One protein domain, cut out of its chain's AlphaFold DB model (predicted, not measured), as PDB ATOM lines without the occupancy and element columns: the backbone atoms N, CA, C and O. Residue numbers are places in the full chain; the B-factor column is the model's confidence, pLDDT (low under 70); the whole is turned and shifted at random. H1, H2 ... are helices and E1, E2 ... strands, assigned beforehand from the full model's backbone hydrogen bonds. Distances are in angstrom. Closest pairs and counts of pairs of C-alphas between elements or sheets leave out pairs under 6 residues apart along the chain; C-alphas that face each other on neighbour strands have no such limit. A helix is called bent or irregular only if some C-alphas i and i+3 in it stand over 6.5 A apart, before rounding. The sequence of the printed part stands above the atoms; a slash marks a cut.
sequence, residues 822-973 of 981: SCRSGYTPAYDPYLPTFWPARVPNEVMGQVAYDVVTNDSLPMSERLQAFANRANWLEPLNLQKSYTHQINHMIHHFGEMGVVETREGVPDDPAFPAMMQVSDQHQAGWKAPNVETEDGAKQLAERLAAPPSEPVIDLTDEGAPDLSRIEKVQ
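What this domain is: This is residues 822 to 973 of the 981 residues of the protein "L-lysine 6-oxidase" of Pelagicola litorisediminis (UniProt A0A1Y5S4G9). Little regular structure, mostly helix: at one end the two-stranded hairpin E1-E2, the helical hairpin H1-H2 and H4 follow one another in a row, while H3 lies at the other end, with long unnamed stretches between. The 152 printed residues run H1 H2 H3 E1 E2 H4, with 53 in named elements. The whole is compact, radius of gyration of the C-alphas 16.8 A, spanning 47 by 34 by 23 A.

Where its parts are: E1, residues 903 to 907, starts at C-alpha (11.991, 41.834, -34.285); E2 is 918 to 922. H1 is 850 to 857, H2 863 to 871. H3, 886 to 899, spans 18.3 A and is irregular: C-alphas 895 and 898 are 8.2 A apart. H4, 937 to 948, spans 16.3 A, ending at C-alpha (12.933, 55.688, -9.307).

How they stand to each other: E1 and E2 are antiparallel; N 904 and O 921 are 2.8 A apart. The closest C-alphas of H1 and E2, Gln 850 and Val 921, are 6.4 A apart. H1 and H2 touch at Val 856 and Arg 866, closest C-alphas 4.4 A apart, at a steep tilt of 39 degrees, opposite ways. H2 and H4 are close but not clearly touching, closest C-alphas Gln 868 and Leu 947, 7.9 A. H3 touches no helix. Every O i to N i+4 pair is within hydrogen-bond range in H1, H2 and H4; in H3, 7 of 10.

The domain as a whole: The printed part has no cut. Links H2 to H3 and E2 to H4 are long. Residues 925 to 963 have pLDDT under 70.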
ATOM      1  N   SER A 822      14.110  26.192 -25.643       95.31
ATOM      2  CA  SER A 822      14.976  26.074 -24.485       95.31
ATOM      3  C   SER A 822      16.114  27.090 -24.513       95.31
ATOM      4  O   SER A 822      17.035  26.914 -23.745       95.31
ATOM      5  N   CYS A 823      16.162  28.103 -25.378       93.12
ATOM      6  CA  CYS A 823      17.219  29.127 -25.367       93.12
ATOM      7  C   CYS A 823      16.750  30.347 -24.575       93.12
ATOM      8  O   CYS A 823      16.122  31.235 -25.143       93.12
ATOM      9  N   ARG A 824      17.010  30.381 -23.262       91.69
ATOM     10  CA  ARG A 824      16.463  31.418 -22.368       91.69
ATOM     11  C   ARG A 824      17.539  32.209 -21.629       91.69
ATOM     12  O   ARG A 824      18.713  31.831 -21.609       91.69
ATOM     13  N   SER A 825      17.090  33.292 -21.019       90.38
ATOM     14  CA  SER A 825      17.742  34.063 -19.968       90.38
ATOM     15  C   SER A 825      17.434  33.488 -18.580       90.38
ATOM     16  O   SER A 825      16.430  32.797 -18.400       90.38
ATOM     17  N   GLY A 826      18.294  33.778 -17.598       82.94
ATOM     18  CA  GLY A 826      17.893  33.852 -16.185       82.94
ATOM     19  C   GLY A 826      17.211  32.610 -15.598       82.94
ATOM     20  O   GLY A 826      16.294  32.730 -14.791       82.94
ATOM     21  N   TYR A 827      17.656  31.399 -15.957       86.12
ATOM     22  CA  TYR A 827      17.091  30.132 -15.444       86.12
ATOM     23  C   TYR A 827      17.062  30.019 -13.911       86.12
ATOM     24  O   TYR A 827      16.385  29.147 -13.364       86.12
ATOM     25  N   THR A 828      17.828  30.861 -13.220       76.56
ATOM     26  CA  THR A 828      17.735  31.070 -11.781       76.56
ATOM     27  C   THR A 828      17.678  32.574 -11.495       76.56
ATOM     28  O   THR A 828      18.552  33.302 -11.963       76.56
ATOM     29  N   PRO A 829      16.712  33.051 -10.690       74.38
ATOM     30  CA  PRO A 829      16.577  34.475 -10.382       74.38
ATOM     31  C   PRO A 829      17.550  34.957  -9.288       74.38
ATOM     32  O   PRO A 829      17.428  36.078  -8.811       74.38
ATOM     33  N   ALA A 830      18.499  34.123  -8.841       74.56
ATOM     34  CA  ALA A 830      19.378  34.436  -7.710       74.56
ATOM     35  C   ALA A 830      20.421  35.539  -7.989       74.56
ATOM     36  O   ALA A 830      20.962  36.104  -7.040       74.56
ATOM     37  N   TYR A 831      20.732  35.812  -9.260       76.50
ATOM     38  CA  TYR A 831      21.643  36.884  -9.678       76.50
ATOM     39  C   TYR A 831      20.865  38.031 -10.328       76.50
ATOM     40  O   TYR A 831      20.799  39.122  -9.774       76.50
ATOM     41  N   ASP A 832      20.259  37.752 -11.479       84.62
ATOM     42  CA  ASP A 832      19.393  38.648 -12.236       84.62
ATOM     43  C   ASP A 832      18.389  37.764 -13.007       84.62
ATOM     44  O   ASP A 832      18.786  36.722 -13.536       84.62
ATOM     45  N   PRO A 833      17.089  38.100 -13.058       84.94
ATOM     46  CA  PRO A 833      16.087  37.273 -13.738       84.94
ATOM     47  C   PRO A 833      16.218  37.258 -15.273       84.94
ATOM     48  O   PRO A 833      15.565  36.447 -15.927       84.94
ATOM     49  N   TYR A 834      17.063  38.110 -15.856       90.38
ATOM     50  CA  TYR A 834      17.292  38.250 -17.298       90.38
ATOM     51  C   TYR A 834      18.692  37.859 -17.746       90.38
ATOM     52  O   TYR A 834      18.924  37.714 -18.952       90.38
ATOM     53  N   LEU A 835      19.625  37.701 -16.808       90.88
ATOM     54  CA  LEU A 835      21.033  37.470 -17.102       90.88
ATOM     55  C   LEU A 835      21.633  36.359 -16.223       90.88
ATOM     56  O   LEU A 835      21.264  36.199 -15.062       90.88
ATOM     57  N   PRO A 836      22.632  35.620 -16.732       93.00
ATOM     58  CA  PRO A 836      23.085  35.616 -18.125       93.00
ATOM     59  C   PRO A 836      22.027  35.035 -19.083       93.00
ATOM     60  O   PRO A 836      21.003  34.495 -18.657       93.00
ATOM     61  N   THR A 837      22.262  35.153 -20.389       94.38
ATOM     62  CA  THR A 837      21.380  34.608 -21.440       94.38
ATOM     63  C   THR A 837      22.156  33.803 -22.483       94.38
ATOM     64  O   THR A 837      23.363  33.964 -22.620       94.38
ATOM     65  N   PHE A 838      21.496  32.892 -23.208       95.19
ATOM     66  CA  PHE A 838      22.123  32.149 -24.306       95.19
ATOM     67  C   PHE A 838      22.331  33.028 -25.550       95.19
ATOM     68  O   PHE A 838      23.429  33.529 -25.774       95.19
ATOM     69  N   TRP A 839      21.297  33.202 -26.385       95.44
ATOM     70  CA  TRP A 839      21.451  33.771 -27.732       95.44
ATOM     71  C   TRP A 839      20.338  34.763 -28.108       95.44
ATOM     72  O   TRP A 839      19.632  34.547 -29.100       95.44
ATOM     73  N   PRO A 840      20.181  35.876 -27.369       95.81
ATOM     74  CA  PRO A 840      19.053  36.796 -27.546       95.81
ATOM     75  C   PRO A 840      18.989  37.414 -28.953       95.81
ATOM     76  O   PRO A 840      17.912  37.681 -29.468       95.81
ATOM     77  N   ALA A 841      20.130  37.562 -29.636       96.25
ATOM     78  CA  ALA A 841      20.190  38.084 -31.006       96.25
ATOM     79  C   ALA A 841      19.487  37.192 -32.050       96.25
ATOM     80  O   ALA A 841      19.248  37.628 -33.171       96.25
ATOM     81  N   ARG A 842      19.235  35.922 -31.730       95.06
ATOM     82  CA  ARG A 842      18.675  34.916 -32.650       95.06
ATOM     83  C   ARG A 842      17.382  34.330 -32.113       95.06
ATOM     84  O   ARG A 842      16.451  34.114 -32.885       95.06
ATOM     85  N   VAL A 843      17.332  34.127 -30.800       95.88
ATOM     86  CA  VAL A 843      16.164  33.695 -30.037       95.88
ATOM     87  C   VAL A 843      15.913  34.736 -28.939       95.88
ATOM     88  O   VAL A 843      16.494  34.611 -27.858       95.88
ATOM     89  N   PRO A 844      15.123  35.792 -29.216       96.62
ATOM     90  CA  PRO A 844      14.852  36.853 -28.249       96.62
ATOM     91  C   PRO A 844      14.271  36.324 -26.934       96.62
ATOM     92  O   PRO A 844      13.611  35.285 -26.900       96.62
ATOM     93  N   ASN A 845      14.499  37.040 -25.835       93.69
ATOM     94  CA  ASN A 845      13.906  36.711 -24.537       93.69
ATOM     95  C   ASN A 845      12.838  37.734 -24.156       93.69
ATOM     96  O   ASN A 845      11.690  37.369 -23.901       93.69
ATOM     97  N   GLU A 846      13.195  39.017 -24.211       93.50
ATOM     98  CA  GLU A 846      12.292  40.123 -23.916       93.50
ATOM     99  C   GLU A 846      12.358  41.178 -25.027       93.50
ATOM    100  O   GLU A 846      13.437  41.639 -25.393       93.50
ATOM    101  N   VAL A 847      11.204  41.561 -25.573       95.50
ATOM    102  CA  VAL A 847      11.084  42.399 -26.780       95.50
ATOM    103  C   VAL A 847      10.140  43.578 -26.563       95.50
ATOM    104  O   VAL A 847       9.258  43.536 -25.705       95.50
ATOM    105  N   MET A 848      10.270  44.638 -27.361       94.38
ATOM    106  CA  MET A 848       9.230  45.668 -27.442       94.38
ATOM    107  C   MET A 848       8.051  45.148 -28.275       94.38
ATOM    108  O   MET A 848       8.224  44.770 -29.432       94.38
ATOM    109  N   GLY A 849       6.854  45.117 -27.687       91.81
ATOM    110  CA  GLY A 849       5.620  44.745 -28.387       91.81
ATOM    111  C   GLY A 849       4.950  45.937 -29.075       91.81
ATOM    112  O   GLY A 849       5.178  47.088 -28.699       91.81
ATOM    113  N   GLN A 850       4.066  45.655 -30.037       90.56
ATOM    114  CA  GLN A 850       3.369  46.681 -30.827       90.56
ATOM    115  C   GLN A 850       2.594  47.686 -29.954       90.56
ATOM    116  O   GLN A 850       2.699  48.885 -30.165       90.56
ATOM    117  N   VAL A 851       1.884  47.212 -28.922       90.12
ATOM    118  CA  VAL A 851       1.083  48.079 -28.032       90.12
ATOM    119  C   VAL A 851       1.954  49.112 -27.312       90.12
ATOM    120  O   VAL A 851       1.577  50.272 -27.197       90.12
ATOM    121  N   ALA A 852       3.129  48.701 -26.830       91.56
ATOM    122  CA  ALA A 852       4.057  49.612 -26.170       91.56
ATOM    123  C   ALA A 852       4.622  50.637 -27.165       91.56
ATOM    124  O   ALA A 852       4.674  51.824 -26.858       91.56
ATOM    125  N   TYR A 853       4.983  50.194 -28.369       94.75
ATOM    126  CA  TYR A 853       5.451  51.075 -29.436       94.75
ATOM    127  C   TYR A 853       4.406  52.136 -29.834       94.75
ATOM    128  O   TYR A 853       4.747  53.317 -29.947       94.75
ATOM    129  N   ASP A 854       3.134  51.750 -29.970       93.62
ATOM    130  CA  ASP A 854       2.039  52.672 -30.308       93.62
ATOM    131  C   ASP A 854       1.868  53.770 -29.242       93.62
ATOM    132  O   ASP A 854       1.576  54.920 -29.558       93.62
ATOM    133  N   VAL A 855       2.089  53.438 -27.967       93.62
ATOM    134  CA  VAL A 855       2.053  54.406 -26.859       93.62
ATOM    135  C   VAL A 855       3.259  55.333 -26.914       93.62
ATOM    136  O   VAL A 855       3.104  56.544 -26.806       93.62
ATOM    137  N   VAL A 856       4.461  54.785 -27.112       94.75
ATOM    138  CA  VAL A 856       5.707  55.566 -27.187       94.75
ATOM    139  C   VAL A 856       5.654  56.604 -28.307       94.75
ATOM    140  O   VAL A 856       6.083  57.744 -28.113       94.75
ATOM    141  N   THR A 857       5.119  56.230 -29.467       95.56
ATOM    142  CA  THR A 857       5.060  57.092 -30.657       95.56
ATOM    143  C   THR A 857       3.884  58.070 -30.658       95.56
ATOM    144  O   THR A 857       3.881  59.016 -31.441       95.56
ATOM    145  N   ASN A 858       2.916  57.912 -29.751       94.81
ATOM    146  CA  ASN A 858       1.774  58.812 -29.640       94.81
ATOM    147  C   ASN A 858       2.126  60.078 -28.837       94.81
ATOM    148  O   ASN A 858       2.138  60.074 -27.605       94.81
ATOM    149  N   ASP A 859       2.376  61.178 -29.546       93.00
ATOM    150  CA  ASP A 859       2.752  62.477 -28.972       93.00
ATOM    151  C   ASP A 859       1.650  63.163 -28.138       93.00
ATOM    152  O   ASP A 859       1.944  64.078 -27.367       93.00
ATOM    153  N   SER A 860       0.400  62.695 -28.232       95.06
ATOM    154  CA  SER A 860      -0.721  63.192 -27.424       95.06
ATOM    155  C   SER A 860      -0.757  62.631 -25.998       95.06
ATOM    156  O   SER A 860      -1.497  63.152 -25.158       95.06
ATOM    157  N   LEU A 861       0.039  61.597 -25.699       92.69
ATOM    158  CA  LEU A 861       0.097  60.976 -24.376       92.69
ATOM    159  C   LEU A 861       1.146  61.648 -23.472       92.69
ATOM    160  O   LEU A 861       2.163  62.156 -23.960       92.69
ATOM    161  N   PRO A 862       0.953  61.636 -22.139       93.25
ATOM    162  CA  PRO A 862       1.937  62.168 -21.201       93.25
ATOM    163  C   PRO A 862       3.319  61.516 -21.359       93.25
ATOM    164  O   PRO A 862       3.439  60.298 -21.468       93.25
ATOM    165  N   MET A 863       4.391  62.311 -21.274       90.81
ATOM    166  CA  MET A 863       5.770  61.811 -21.396       90.81
ATOM    167  C   MET A 863       6.089  60.669 -20.415       90.81
ATOM    168  O   MET A 863       6.740  59.696 -20.781       90.81
ATOM    169  N   SER A 864       5.599  60.748 -19.173       86.94
ATOM    170  CA  SER A 864       5.792  59.692 -18.170       86.94
ATOM    171  C   SER A 864       5.167  58.359 -18.586       86.94
ATOM    172  O   SER A 864       5.718  57.301 -18.288       86.94
ATOM    173  N   GLU A 865       4.029  58.394 -19.273       88.38
ATOM    174  CA  GLU A 865       3.333  57.223 -19.803       88.38
ATOM    175  C   GLU A 865       4.127  56.591 -20.952       88.38
ATOM    176  O   GLU A 865       4.394  55.387 -20.948       88.38
ATOM    177  N   ARG A 866       4.606  57.433 -21.874       93.12
ATOM    178  CA  ARG A 866       5.446  57.046 -23.014       93.12
ATOM    179  C   ARG A 866       6.775  56.434 -22.561       93.12
ATOM    180  O   ARG A 866       7.157  55.379 -23.054       93.12
ATOM    181  N   LEU A 867       7.448  57.023 -21.569       89.75
ATOM    182  CA  LEU A 867       8.690  56.486 -20.992       89.75
ATOM    183  C   LEU A 867       8.491  55.107 -20.352       89.75
ATOM    184  O   LEU A 867       9.328  54.222 -20.516       89.75
ATOM    185  N   GLN A 868       7.370  54.886 -19.665       85.19
ATOM    186  CA  GLN A 868       7.053  53.572 -19.100       85.19
ATOM    187  C   GLN A 868       6.757  52.534 -20.179       85.19
ATOM    188  O   GLN A 868       7.207  51.394 -20.068       85.19
ATOM    189  N   ALA A 869       6.024  52.911 -21.227       89.69
ATOM    190  CA  ALA A 869       5.821  52.037 -22.375       89.69
ATOM    191  C   ALA A 869       7.155  51.701 -23.058       89.69
ATOM    192  O   ALA A 869       7.397  50.542 -23.386       89.69
ATOM    193  N   PHE A 870       8.065  52.671 -23.174       92.62
ATOM    194  CA  PHE A 870       9.404  52.448 -23.713       92.62
ATOM    195  C   PHE A 870      10.259  51.533 -22.838       92.62
ATOM    196  O   PHE A 870      11.076  50.794 -23.376       92.62
ATOM    197  N   ALA A 871      10.085  51.545 -21.517       89.44
ATOM    198  CA  ALA A 871      10.786  50.638 -20.605       89.44
ATOM    199  C   ALA A 871      10.175  49.223 -20.582       89.44
ATOM    200  O   ALA A 871      10.860  48.257 -20.248       89.44
ATOM    201  N   ASN A 872       8.902  49.075 -20.957       87.25
ATOM    202  CA  ASN A 872       8.200  47.798 -20.937       87.25
ATOM    203  C   ASN A 872       8.775  46.818 -21.974       87.25
ATOM    204  O   ASN A 872       8.929  47.144 -23.155       87.25
ATOM    205  N   ARG A 873       9.046  45.584 -21.547       88.12
ATOM    206  CA  ARG A 873       9.465  44.487 -22.423       88.12
ATOM    207  C   ARG A 873       8.528  43.295 -22.236       88.12
ATOM    208  O   ARG A 873       8.268  42.870 -21.115       88.12
ATOM    209  N   ALA A 874       7.998  42.784 -23.339       89.81
ATOM    210  CA  ALA A 874       7.151  41.600 -23.383       89.81
ATOM    211  C   ALA A 874       8.008  40.332 -23.460       89.81
ATOM    212  O   ALA A 874       9.038  40.325 -24.133       89.81
ATOM    213  N   ASN A 875       7.567  39.248 -22.819       90.62
ATOM    214  CA  ASN A 875       8.243  37.957 -22.910       90.62
ATOM    215  C   ASN A 875       7.997  37.328 -24.290       90.62
ATOM    216  O   ASN A 875       6.862  36.996 -24.625       90.62
ATOM    217  N   TRP A 876       9.060  37.132 -25.068       93.75
ATOM    218  CA  TRP A 876       8.994  36.585 -26.428       93.75
ATOM    219  C   TRP A 876       8.551  35.111 -26.483       93.75
ATOM    220  O   TRP A 876       8.162  34.604 -27.532       93.75
ATOM    221  N   LEU A 877       8.609  34.388 -25.361       91.44
ATOM    222  CA  LEU A 877       8.203  32.983 -25.263       91.44
ATOM    223  C   LEU A 877       6.748  32.805 -24.801       91.44
ATOM    224  O   LEU A 877       6.304  31.665 -24.653       91.44
ATOM    225  N   GLU A 878       5.994  33.887 -24.585       88.69
ATOM    226  CA  GLU A 878       4.586  33.837 -24.160       88.69
ATOM    227  C   GLU A 878       3.709  32.889 -25.018       88.69
ATOM    228  O   GLU A 878       2.967  32.098 -24.420       88.69
ATOM    229  N   PRO A 879       3.829  32.840 -26.368       90.88
ATOM    230  CA  PRO A 879       3.045  31.942 -27.217       90.88
ATOM    231  C   PRO A 879       3.211  30.457 -26.888       90.88
ATOM    232  O   PRO A 879       2.362  29.652 -27.255       90.88
ATOM    233  N   LEU A 880       4.278  30.068 -26.182       90.88
ATOM    234  CA  LEU A 880       4.511  28.680 -25.772       90.88
ATOM    235  C   LEU A 880       3.702  28.263 -24.538       90.88
ATOM    236  O   LEU A 880       3.807  27.111 -24.116       90.88
ATOM    237  N   ASN A 881       2.923  29.179 -23.953       88.31
ATOM    238  CA  ASN A 881       2.175  28.986 -22.716       88.31
ATOM    239  C   ASN A 881       3.093  28.572 -21.555       88.31
ATOM    240  O   ASN A 881       3.161  27.408 -21.154       88.31
ATOM    241  N   LEU A 882       3.810  29.556 -21.009       87.62
ATOM    242  CA  LEU A 882       4.865  29.351 -20.010       87.62
ATOM    243  C   LEU A 882       4.399  28.674 -18.708       87.62
ATOM    244  O   LEU A 882       5.233  28.126 -17.993       87.62
ATOM    245  N   GLN A 883       3.089  28.633 -18.443       86.81
ATOM    246  CA  GLN A 883       2.480  27.931 -17.304       86.81
ATOM    247  C   GLN A 883       2.348  26.411 -17.519       86.81
ATOM    248  O   GLN A 883       2.042  25.657 -16.596       86.81
ATOM    249  N   LYS A 884       2.528  25.918 -18.748       92.50
ATOM    250  CA  LYS A 884       2.503  24.479 -19.061       92.50
ATOM    251  C   LYS A 884       3.865  23.840 -18.823       92.50
ATOM    252  O   LYS A 884       4.875  24.523 -18.712       92.50
ATOM    253  N   SER A 885       3.908  22.505 -18.789       92.88
ATOM    254  CA  SER A 885       5.159  21.762 -18.605       92.88
ATOM    255  C   SER A 885       6.205  22.119 -19.666       92.88
ATOM    256  O   SER A 885       5.874  22.415 -20.812       92.88
ATOM    257  N   TYR A 886       7.485  21.987 -19.319       93.44
ATOM    258  CA  TYR A 886       8.586  22.156 -20.272       93.44
ATOM    259  C   TYR A 886       8.400  21.316 -21.553       93.44
ATOM    260  O   TYR A 886       8.561  21.819 -22.663       93.44
ATOM    261  N   THR A 887       7.967  20.059 -21.412       95.00
ATOM    262  CA  THR A 887       7.676  19.173 -22.550       95.00
ATOM    263  C   THR A 887       6.555  19.704 -23.443       95.00
ATOM    264  O   THR A 887       6.638  19.569 -24.661       95.00
ATOM    265  N   HIS A 888       5.527  20.346 -22.881       96.12
ATOM    266  CA  HIS A 888       4.504  21.018 -23.677       96.12
ATOM    267  C   HIS A 888       5.118  22.161 -24.483       96.12
ATOM    268  O   HIS A 888       4.923  22.214 -25.691       96.12
ATOM    269  N   GLN A 889       5.906  23.023 -23.838       96.00
ATOM    270  CA  GLN A 889       6.493  24.211 -24.465       96.00
ATOM    271  C   GLN A 889       7.389  23.846 -25.664       96.00
ATOM    272  O   GLN A 889       7.257  24.436 -26.737       96.00
ATOM    273  N   ILE A 890       8.254  22.830 -25.530       97.19
ATOM    274  CA  ILE A 890       9.129  22.403 -26.636       97.19
ATOM    275  C   ILE A 890       8.351  21.759 -27.795       97.19
ATOM    276  O   ILE A 890       8.685  22.004 -28.951       97.19
ATOM    277  N   ASN A 891       7.293  20.983 -27.519       97.88
ATOM    278  CA  ASN A 891       6.452  20.401 -28.574       97.88
ATOM    279  C   ASN A 891       5.517  21.447 -29.203       97.88
ATOM    280  O   ASN A 891       5.202  21.354 -30.385       97.88
ATOM    281  N   HIS A 892       5.122  22.479 -28.455       97.19
ATOM    282  CA  HIS A 892       4.383  23.614 -28.996       97.19
ATOM    283  C   HIS A 892       5.233  24.363 -30.029       97.19
ATOM    284  O   HIS A 892       4.781  24.596 -31.148       97.19
ATOM    285  N   MET A 893       6.505  24.638 -29.718       97.88
ATOM    286  CA  MET A 893       7.432  25.256 -30.674       97.88
ATOM    287  C   MET A 893       7.582  24.437 -31.966       97.88
ATOM    288  O   MET A 893       7.652  25.018 -33.043       97.88
ATOM    289  N   ILE A 894       7.574  23.099 -31.900       98.25
ATOM    290  CA  ILE A 894       7.655  22.232 -33.095       98.25
ATOM    291  C   ILE A 894       6.544  22.547 -34.107       98.25
ATOM    292  O   ILE A 894       6.804  22.577 -35.310       98.25
ATOM    293  N   HIS A 895       5.329  22.815 -33.634       95.69
ATOM    294  CA  HIS A 895       4.168  23.062 -34.494       95.69
ATOM    295  C   HIS A 895       3.916  24.547 -34.782       95.69
ATOM    296  O   HIS A 895       3.323  24.868 -35.811       95.69
ATOM    297  N   HIS A 896       4.399  25.440 -33.913       95.88
ATOM    298  CA  HIS A 896       4.037  26.859 -33.904       95.88
ATOM    299  C   HIS A 896       5.240  27.810 -34.023       95.88
ATOM    300  O   HIS A 896       5.097  29.004 -33.789       95.88
ATOM    301  N   PHE A 897       6.426  27.334 -34.428       96.75
ATOM    302  CA  PHE A 897       7.618  28.195 -34.555       96.75
ATOM    303  C   PHE A 897       7.378  29.436 -35.431       96.75
ATOM    304  O   PHE A 897       7.878  30.518 -35.146       96.75
ATOM    305  N   GLY A 898       6.570  29.299 -36.487       95.12
ATOM    306  CA  GLY A 898       6.240  30.408 -37.376       95.12
ATOM    307  C   GLY A 898       5.354  31.481 -36.739       95.12
ATOM    308  O   GLY A 898       5.191  32.523 -37.352       95.12
ATOM    309  N   GLU A 899       4.780  31.255 -35.557       93.62
ATOM    310  CA  GLU A 899       3.954  32.225 -34.814       93.62
ATOM    311  C   GLU A 899       4.788  33.095 -33.865       93.62
ATOM    312  O   GLU A 899       4.314  34.127 -33.391       93.62
ATOM    313  N   MET A 900       6.043  32.714 -33.614       95.19
ATOM    314  CA  MET A 900       6.959  33.499 -32.794       95.19
ATOM    315  C   MET A 900       7.263  34.848 -33.461       95.19
ATOM    316  O   MET A 900       7.311  34.942 -34.692       95.19
ATOM    317  N   GLY A 901       7.463  35.891 -32.655       95.38
ATOM    318  CA  GLY A 901       7.678  37.252 -33.149       95.38
ATOM    319  C   GLY A 901       9.024  37.434 -33.844       95.38
ATOM    320  O   GLY A 901      10.036  36.903 -33.394       95.38
ATOM    321  N   VAL A 902       9.038  38.195 -34.932       97.56
ATOM    322  CA  VAL A 902      10.246  38.693 -35.589       97.56
ATOM    323  C   VAL A 902      10.427  40.149 -35.183       97.56
ATOM    324  O   VAL A 902       9.502  40.950 -35.293       97.56
ATOM    325  N   VAL A 903      11.613  40.483 -34.688       97.75
ATOM    326  CA  VAL A 903      11.991  41.834 -34.285       97.75
ATOM    327  C   VAL A 903      12.379  42.626 -35.528       97.75
ATOM    328  O   VAL A 903      13.361  42.322 -36.208       97.75
ATOM    329  N   GLU A 904      11.579  43.640 -35.832       97.00
ATOM    330  CA  GLU A 904      11.692  44.470 -37.023       97.00
ATOM    331  C   GLU A 904      12.012  45.914 -36.640       97.00
ATOM    332  O   GLU A 904      11.529  46.436 -35.639       97.00
ATOM    333  N   THR A 905      12.806  46.593 -37.460       96.44
ATOM    334  CA  THR A 905      13.093  48.014 -37.247       96.44
ATOM    335  C   THR A 905      11.882  48.874 -37.625       96.44
ATOM    336  O   THR A 905      11.151  48.571 -38.571       96.44
ATOM    337  N   ARG A 906      11.652  49.934 -36.851       95.62
ATOM    338  CA  ARG A 906      10.562  50.905 -36.977       95.62
ATOM    339  C   ARG A 906      11.099  52.311 -36.758       95.62
ATOM    340  O   ARG A 906      12.043  52.492 -35.988       95.62
ATOM    341  N   GLU A 907      10.468  53.297 -37.384       95.81
ATOM    342  CA  GLU A 907      10.681  54.696 -37.007       95.81
ATOM    343  C   GLU A 907      10.280  54.888 -35.543       95.81
ATOM    344  O   GLU A 907       9.241  54.400 -35.104       95.81
ATOM    345  N   GLY A 908      11.142  55.532 -34.769       94.69
ATOM    346  CA  GLY A 908      10.889  55.869 -33.376       94.69
ATOM    347  C   GLY A 908      10.279  57.260 -33.252       94.69
ATOM    348  O   GLY A 908       9.340  57.611 -33.962       94.69
ATOM    349  N   VAL A 909      10.831  58.064 -32.346       94.75
ATOM    350  CA  VAL A 909      10.433  59.466 -32.172       94.75
ATOM    351  C   VAL A 909      11.644  60.323 -32.537       94.75
ATOM    352  O   VAL A 909      12.530  60.501 -31.699       94.75
ATOM    353  N   PRO A 910      11.759  60.784 -33.795       88.44
ATOM    354  CA  PRO A 910      12.891  61.608 -34.198       88.44
ATOM    355  C   PRO A 910      12.923  62.908 -33.383       88.44
ATOM    356  O   PRO A 910      11.884  63.423 -32.974       88.44
ATOM    357  N   ASP A 911      14.130  63.420 -33.141       87.69
ATOM    358  CA  ASP A 911      14.400  64.681 -32.432       87.69
ATOM    359  C   ASP A 911      13.961  64.753 -30.951       87.69
ATOM    360  O   ASP A 911      14.124  65.798 -30.316       87.69
ATOM    361  N   ASP A 912      13.480  63.656 -30.356       91.50
ATOM    362  CA  ASP A 912      13.180  63.568 -28.922       91.50
ATOM    363  C   ASP A 912      14.276  62.775 -28.186       91.50
ATOM    364  O   ASP A 912      14.344  61.558 -28.325       91.50
ATOM    365  N   PRO A 913      15.134  63.400 -27.358       90.69
ATOM    366  CA  PRO A 913      16.228  62.695 -26.686       90.69
ATOM    367  C   PRO A 913      15.756  61.611 -25.699       90.69
ATOM    368  O   PRO A 913      16.562  60.763 -25.295       90.69
ATOM    369  N   ALA A 914      14.480  61.609 -25.294       91.06
ATOM    370  CA  ALA A 914      13.914  60.560 -24.448       91.06
ATOM    371  C   ALA A 914      13.800  59.208 -25.170       91.06
ATOM    372  O   ALA A 914      13.845  58.169 -24.509       91.06
ATOM    373  N   PHE A 915      13.712  59.208 -26.501       94.81
ATOM    374  CA  PHE A 915      13.479  58.014 -27.307       94.81
ATOM    375  C   PHE A 915      14.458  57.944 -28.488       94.81
ATOM    376  O   PHE A 915      14.872  58.967 -29.022       94.81
ATOM    377  N   PRO A 916      14.862  56.753 -28.943       94.12
ATOM    378  CA  PRO A 916      15.693  56.649 -30.134       94.12
ATOM    379  C   PRO A 916      14.889  56.965 -31.407       94.12
ATOM    380  O   PRO A 916      13.693  56.675 -31.503       94.12
ATOM    381  N   ALA A 917      15.578  57.500 -32.419       93.62
ATOM    382  CA  ALA A 917      14.992  57.798 -33.730       93.62
ATOM    383  C   ALA A 917      14.566  56.535 -34.498       93.62
ATOM    384  O   ALA A 917      13.672  56.598 -35.334       93.62
ATOM    385  N   MET A 918      15.180  55.390 -34.189       94.81
ATOM    386  CA  MET A 918      14.790  54.074 -34.686       94.81
ATOM    387  C   MET A 918      14.590  53.132 -33.503       94.81
ATOM    388  O   MET A 918      15.405  53.099 -32.581       94.81
ATOM    389  N   MET A 919      13.525  52.342 -33.543       96.19
ATOM    390  CA  MET A 919      13.215  51.313 -32.550       96.19
ATOM    391  C   MET A 919      13.180  49.945 -33.214       96.19
ATOM    392  O   MET A 919      13.017  49.852 -34.429       96.19
ATOM    393  N   GLN A 920      13.304  48.873 -32.433       96.62
ATOM    394  CA  GLN A 920      12.999  47.537 -32.935       96.62
ATOM    395  C   GLN A 920      11.839  46.915 -32.167       96.62
ATOM    396  O   GLN A 920      11.830  46.899 -30.937       96.62
ATOM    397  N   VAL A 921      10.853  46.424 -32.911       96.25
ATOM    398  CA  VAL A 921       9.534  46.027 -32.421       96.25
ATOM    399  C   VAL A 921       9.214  44.635 -32.940       96.25
ATOM    400  O   VAL A 921       9.424  44.331 -34.112       96.25
ATOM    401  N   SER A 922       8.702  43.781 -32.064       95.38
ATOM    402  CA  SER A 922       8.270  42.435 -32.423       95.38
ATOM    403  C   SER A 922       6.949  42.469 -33.198       95.38
ATOM    404  O   SER A 922       5.975  43.071 -32.748       95.38
ATOM    405  N   ASP A 923       6.904  41.800 -34.350       92.31
ATOM    406  CA  ASP A 923       5.752  41.795 -35.266       92.31
ATOM    407  C   ASP A 923       4.559  40.934 -34.798       92.31
ATOM    408  O   ASP A 923       3.421  41.125 -35.222       92.31
ATOM    409  N   GLN A 924       4.823  39.988 -33.902       78.75
ATOM    410  CA  GLN A 924       3.863  39.226 -33.106       78.75
ATOM    411  C   GLN A 924       4.243  39.471 -31.644       78.75
ATOM    412  O   GLN A 924       5.427  39.649 -31.381       78.75
ATOM    413  N   HIS A 925       3.292  39.418 -30.709       67.56
ATOM    414  CA  HIS A 925       3.360  39.855 -29.293       67.56
ATOM    415  C   HIS A 925       2.686  41.211 -29.049       67.56
ATOM    416  O   HIS A 925       3.299  42.278 -29.064       67.56
ATOM    417  N   GLN A 926       1.384  41.127 -28.764       62.19
ATOM    418  CA  GLN A 926       0.538  42.236 -28.309       62.19
ATOM    419  C   GLN A 926       0.449  42.317 -26.772       62.19
ATOM    420  O   GLN A 926      -0.461  42.957 -26.247       62.19
ATOM    421  N   ALA A 927       1.353  41.642 -26.049       54.94
ATOM    422  CA  ALA A 927       1.307  41.541 -24.592       54.94
ATOM    423  C   ALA A 927       1.204  42.927 -23.937       54.94
ATOM    424  O   ALA A 927       1.943  43.859 -24.267       54.94
ATOM    425  N   GLY A 928       0.214  43.042 -23.050       55.38
ATOM    426  CA  GLY A 928      -0.431  44.290 -22.675       55.38
ATOM    427  C   GLY A 928       0.441  45.229 -21.859       55.38
ATOM    428  O   GLY A 928       0.528  45.100 -20.639       55.38
ATOM    429  N   TRP A 929       0.941  46.274 -22.514       56.44
ATOM    430  CA  TRP A 929       1.066  47.537 -21.808       56.44
ATOM    431  C   TRP A 929      -0.346  47.981 -21.393       56.44
ATOM    432  O   TRP A 929      -1.264  48.055 -22.213       56.44
ATOM    433  N   LYS A 930      -0.533  48.219 -20.098       60.38
ATOM    434  CA  LYS A 930      -1.733  48.841 -19.539       60.38
ATOM    435  C   LYS A 930      -1.288  50.119 -18.853       60.38
ATOM    436  O   LYS A 930      -0.369  50.066 -18.034       60.38
ATOM    437  N   ALA A 931      -1.947  51.230 -19.172       56.53
ATOM    438  CA  ALA A 931      -1.711  52.494 -18.493       56.53
ATOM    439  C   ALA A 931      -1.808  52.289 -16.967       56.53
ATOM    440  O   ALA A 931      -2.780  51.681 -16.498       56.53
ATOM    441  N   PRO A 932      -0.828  52.759 -16.177       56.47
ATOM    442  CA  PRO A 932      -0.988  52.831 -14.732       56.47
ATOM    443  C   PRO A 932      -2.206  53.701 -14.413       56.47
ATOM    444  O   PRO A 932      -2.430  54.719 -15.065       56.47
ATOM    445  N   ASN A 933      -2.997  53.330 -13.408       49.88
ATOM    446  CA  ASN A 933      -4.185  54.096 -13.041       49.88
ATOM    447  C   ASN A 933      -3.782  55.324 -12.200       49.88
ATOM    448  O   ASN A 933      -3.854  55.289 -10.977       49.88
ATOM    449  N   VAL A 934      -3.291  56.390 -12.844       50.84
ATOM    450  CA  VAL A 934      -2.663  57.559 -12.181       50.84
ATOM    451  C   VAL A 934      -3.658  58.419 -11.374       50.84
ATOM    452  O   VAL A 934      -3.257  59.339 -10.668       50.84
ATOM    453  N   GLU A 935      -4.958  58.123 -11.437       45.03
ATOM    454  CA  GLU A 935      -5.998  58.839 -10.683       45.03
ATOM    455  C   GLU A 935      -6.053  58.463  -9.188       45.03
ATOM    456  O   GLU A 935      -6.743  59.129  -8.415       45.03
ATOM    457  N   THR A 936      -5.335  57.422  -8.751       48.91
ATOM    458  CA  THR A 936      -5.283  56.994  -7.344       48.91
ATOM    459  C   THR A 936      -3.909  57.252  -6.718       48.91
ATOM    460  O   THR A 936      -2.886  57.204  -7.399       48.91
ATOM    461  N   GLU A 937      -3.860  57.492  -5.399       42.91
ATOM    462  CA  GLU A 937      -2.590  57.620  -4.652       42.91
ATOM    463  C   GLU A 937      -1.681  56.396  -4.847       42.91
ATOM    464  O   GLU A 937      -0.470  56.552  -4.987       42.91
ATOM    465  N   ASP A 938      -2.259  55.194  -4.939       44.78
ATOM    466  CA  ASP A 938      -1.526  53.960  -5.246       44.78
ATOM    467  C   ASP A 938      -0.934  53.967  -6.662       44.78
ATOM    468  O   ASP A 938       0.207  53.550  -6.853       44.78
ATOM    469  N   GLY A 939      -1.660  54.482  -7.658       48.66
ATOM    470  CA  GLY A 939      -1.156  54.604  -9.026       48.66
ATOM    471  C   GLY A 939      -0.030  55.629  -9.157       48.66
ATOM    472  O   GLY A 939       0.953  55.378  -9.854       48.66
ATOM    473  N   ALA A 940      -0.119  56.752  -8.440       45.59
ATOM    474  CA  ALA A 940       0.948  57.751  -8.372       45.59
ATOM    475  C   ALA A 940       2.195  57.228  -7.631       45.59
ATOM    476  O   ALA A 940       3.324  57.567  -7.991       45.59
ATOM    477  N   LYS A 941       2.005  56.371  -6.625       48.19
ATOM    478  CA  LYS A 941       3.091  55.741  -5.869       48.19
ATOM    479  C   LYS A 941       3.798  54.646  -6.675       48.19
ATOM    480  O   LYS A 941       5.020  54.672  -6.763       48.19
ATOM    481  N   GLN A 942       3.043  53.786  -7.364       47.66
ATOM    482  CA  GLN A 942       3.587  52.806  -8.317       47.66
ATOM    483  C   GLN A 942       4.344  53.481  -9.469       47.66
ATOM    484  O   GLN A 942       5.373  52.979  -9.916       47.66
ATOM    485  N   LEU A 943       3.861  54.638  -9.934       44.88
ATOM    486  CA  LEU A 943       4.534  55.469 -10.932       44.88
ATOM    487  C   LEU A 943       5.875  56.019 -10.419       44.88
ATOM    488  O   LEU A 943       6.877  55.955 -11.130       44.88
ATOM    489  N   ALA A 944       5.907  56.544  -9.192       45.81
ATOM    490  CA  ALA A 944       7.124  57.068  -8.577       45.81
ATOM    491  C   ALA A 944       8.153  55.963  -8.285       45.81
ATOM    492  O   ALA A 944       9.342  56.168  -8.513       45.81
ATOM    493  N   GLU A 945       7.707  54.789  -7.838       46.09
ATOM    494  CA  GLU A 945       8.564  53.628  -7.572       46.09
ATOM    495  C   GLU A 945       9.148  53.045  -8.870       46.09
ATOM    496  O   GLU A 945      10.351  52.815  -8.931       46.09
ATOM    497  N   ARG A 946       8.364  52.920  -9.953       47.47
ATOM    498  CA  ARG A 946       8.856  52.429 -11.260       47.47
ATOM    499  C   ARG A 946       9.820  53.381 -11.972       47.47
ATOM    500  O   ARG A 946      10.688  52.918 -12.701       47.47
ATOM    501  N   LEU A 947       9.658  54.694 -11.797       42.38
ATOM    502  CA  LEU A 947      10.566  55.702 -12.365       42.38
ATOM    503  C   LEU A 947      11.841  55.894 -11.526       42.38
ATOM    504  O   LEU A 947      12.848  56.356 -12.060       42.38
ATOM    505  N   ALA A 948      11.796  55.581 -10.225       40.28
ATOM    506  CA  ALA A 948      12.933  55.688  -9.307       40.28
ATOM    507  C   ALA A 948      13.710  54.372  -9.131       40.28
ATOM    508  O   ALA A 948      14.853  54.401  -8.669       40.28
ATOM    509  N   ALA A 949      13.113  53.228  -9.479       38.12
ATOM    510  CA  ALA A 949      13.798  51.947  -9.478       38.12
ATOM    511  C   ALA A 949      14.860  51.915 -10.597       38.12
ATOM    512  O   ALA A 949      14.575  52.319 -11.728       38.12
ATOM    513  N   PRO A 950      16.084  51.410 -10.335       38.09
ATOM    514  CA  PRO A 950      16.950  50.957 -11.422       38.09
ATOM    515  C   PRO A 950      16.186  49.912 -12.265       38.09
ATOM    516  O   PRO A 950      15.233  49.323 -11.753       38.09
ATOM    517  N   PRO A 951      16.560  49.638 -13.531       39.88
ATOM    518  CA  PRO A 951      15.722  48.887 -14.485       39.88
ATOM    519  C   PRO A 951      15.440  47.401 -14.137       39.88
ATOM    520  O   PRO A 951      15.004  46.632 -14.992       39.88
ATOM    521  N   SER A 952      15.702  46.982 -12.900       37.25
ATOM    522  CA  SER A 952      15.633  45.627 -12.363       37.25
ATOM    523  C   SER A 952      14.309  45.253 -11.682       37.25
ATOM    524  O   SER A 952      14.226  44.147 -11.161       37.25
ATOM    525  N   GLU A 953      13.269  46.096 -11.680       33.34
ATOM    526  CA  GLU A 953      11.921  45.670 -11.252       33.34
ATOM    527  C   GLU A 953      10.897  45.733 -12.393       33.34
ATOM    528  O   GLU A 953      10.151  46.701 -12.563       33.34
ATOM    529  N   PRO A 954      10.814  44.665 -13.189       38.34
ATOM    530  CA  PRO A 954       9.607  44.350 -13.921       38.34
ATOM    531  C   PRO A 954       8.550  43.889 -12.920       38.34
ATOM    532  O   PRO A 954       8.805  43.039 -12.069       38.34
ATOM    533  N   VAL A 955       7.318  44.354 -13.098       35.09
ATOM    534  CA  VAL A 955       6.160  43.613 -12.596       35.09
ATOM    535  C   VAL A 955       6.000  42.375 -13.477       35.09
ATOM    536  O   VAL A 955       5.176  42.340 -14.385       35.09
ATOM    537  N   ILE A 956       6.846  41.376 -13.246       37.66
ATOM    538  CA  ILE A 956       6.522  39.991 -13.546       37.66
ATOM    539  C   ILE A 956       6.305  39.349 -12.189       37.66
ATOM    540  O   ILE A 956       7.215  39.267 -11.365       37.66
ATOM    541  N   ASP A 957       5.077  38.901 -11.973       34.66
ATOM    542  CA  ASP A 957       4.750  37.904 -10.968       34.66
ATOM    543  C   ASP A 957       5.499  36.605 -11.328       34.66
ATOM    544  O   ASP A 957       4.957  35.690 -11.935       34.66
ATOM    545  N   LEU A 958       6.808  36.545 -11.057       36.16
ATOM    546  CA  LEU A 958       7.591  35.301 -11.117       36.16
ATOM    547  C   LEU A 958       7.303  34.414  -9.895       36.16
ATOM    548  O   LEU A 958       7.868  33.329  -9.771       36.16
ATOM    549  N   THR A 959       6.426  34.871  -8.999       35.97
ATOM    550  CA  THR A 959       5.867  34.094  -7.896       35.97
ATOM    551  C   THR A 959       4.576  33.368  -8.263       35.97
ATOM    552  O   THR A 959       3.979  32.764  -7.375       35.97
ATOM    553  N   ASP A 960       4.173  33.365  -9.539       41.44
ATOM    554  CA  ASP A 960       2.986  32.647  -9.999       41.44
ATOM    555  C   ASP A 960       3.127  31.155  -9.640       41.44
ATOM    556  O   ASP A 960       3.954  30.422 -10.200       41.44
ATOM    557  N   GLU A 961       2.359  30.718  -8.639       40.84
ATOM    558  CA  GLU A 961       2.285  29.342  -8.156       40.84
ATOM    559  C   GLU A 961       1.814  28.426  -9.308       40.84
ATOM    560  O   GLU A 961       0.631  28.119  -9.441       40.84
ATOM    561  N   GLY A 962       2.723  28.000 -10.193       52.19
ATOM    562  CA  GLY A 962       2.354  27.195 -11.365       52.19
ATOM    563  C   GLY A 962       3.411  27.014 -12.460       52.19
ATOM    564  O   GLY A 962       3.360  26.001 -13.162       52.19
ATOM    565  N   ALA A 963       4.386  27.920 -12.604       65.25
ATOM    566  CA  ALA A 963       5.402  27.808 -13.655       65.25
ATOM    567  C   ALA A 963       6.367  26.619 -13.413       65.25
ATOM    568  O   ALA A 963       6.761  26.355 -12.273       65.25
ATOM    569  N   PRO A 964       6.777  25.873 -14.461       78.94
ATOM    570  CA  PRO A 964       7.686  24.742 -14.296       78.94
ATOM    571  C   PRO A 964       9.088  25.203 -13.874       78.94
ATOM    572  O   PRO A 964       9.636  26.143 -14.444       78.94
ATOM    573  N   ASP A 965       9.709  24.482 -12.937       83.44
ATOM    574  CA  ASP A 965      11.105  24.709 -12.541       83.44
ATOM    575  C   ASP A 965      12.065  24.337 -13.688       83.44
ATOM    576  O   ASP A 965      12.376  23.164 -13.920       83.44
ATOM    577  N   LEU A 966      12.534  25.352 -14.419       87.62
ATOM    578  CA  LEU A 966      13.446  25.183 -15.551       87.62
ATOM    579  C   LEU A 966      14.899  24.956 -15.127       87.62
ATOM    580  O   LEU A 966      15.706  24.565 -15.967       87.62
ATOM    581  N   SER A 967      15.250  25.137 -13.851       84.94
ATOM    582  CA  SER A 967      16.621  24.918 -13.361       84.94
ATOM    583  C   SER A 967      17.051  23.445 -13.402       84.94
ATOM    584  O   SER A 967      18.232  23.135 -13.254       84.94
ATOM    585  N   ARG A 968      16.094  22.535 -13.627       85.25
ATOM    586  CA  ARG A 968      16.277  21.075 -13.614       85.25
ATOM    587  C   ARG A 968      16.158  20.415 -14.986       85.25
ATOM    588  O   ARG A 968      16.122  19.188 -15.073       85.25
ATOM    589  N   ILE A 969      16.019  21.189 -16.064       90.56
ATOM    590  CA  ILE A 969      15.947  20.602 -17.410       90.56
ATOM    591  C   ILE A 969      17.338  20.157 -17.866       90.56
ATOM    592  O   ILE A 969      18.346  20.767 -17.511       90.56
ATOM    593  N   GLU A 970      17.390  19.143 -18.735       89.38
ATOM    594  CA  GLU A 970      18.652  18.578 -19.244       89.38
ATOM    595  C   GLU A 970      19.604  19.646 -19.811       89.38
ATOM    596  O   GLU A 970      20.812  19.525 -19.651       89.38
ATOM    597  N   LYS A 971      19.079  20.710 -20.433       91.00
ATOM    598  CA  LYS A 971      19.895  21.779 -21.029       91.00
ATOM    599  C   LYS A 971      20.797  22.500 -20.031       91.00
ATOM    600  O   LYS A 971      21.865  22.949 -20.414       91.00
ATOM    601  N   VAL A 972      20.372  22.629 -18.778       90.31
ATOM    602  CA  VAL A 972      21.119  23.374 -17.756       90.31
ATOM    603  C   VAL A 972      21.590  22.486 -16.610       90.31
ATOM    604  O   VAL A 972      22.293  22.970 -15.741       90.31
ATOM    605  N   GLN A 973      21.273  21.191 -16.608       88.00
ATOM    606  CA  GLN A 973      21.712  20.247 -15.579       88.00
ATOM    607  C   GLN A 973      22.522  19.102 -16.209       88.00
ATOM    608  O   GLN A 973      22.050  17.974 -16.356       88.00
TER     609      GLN A 973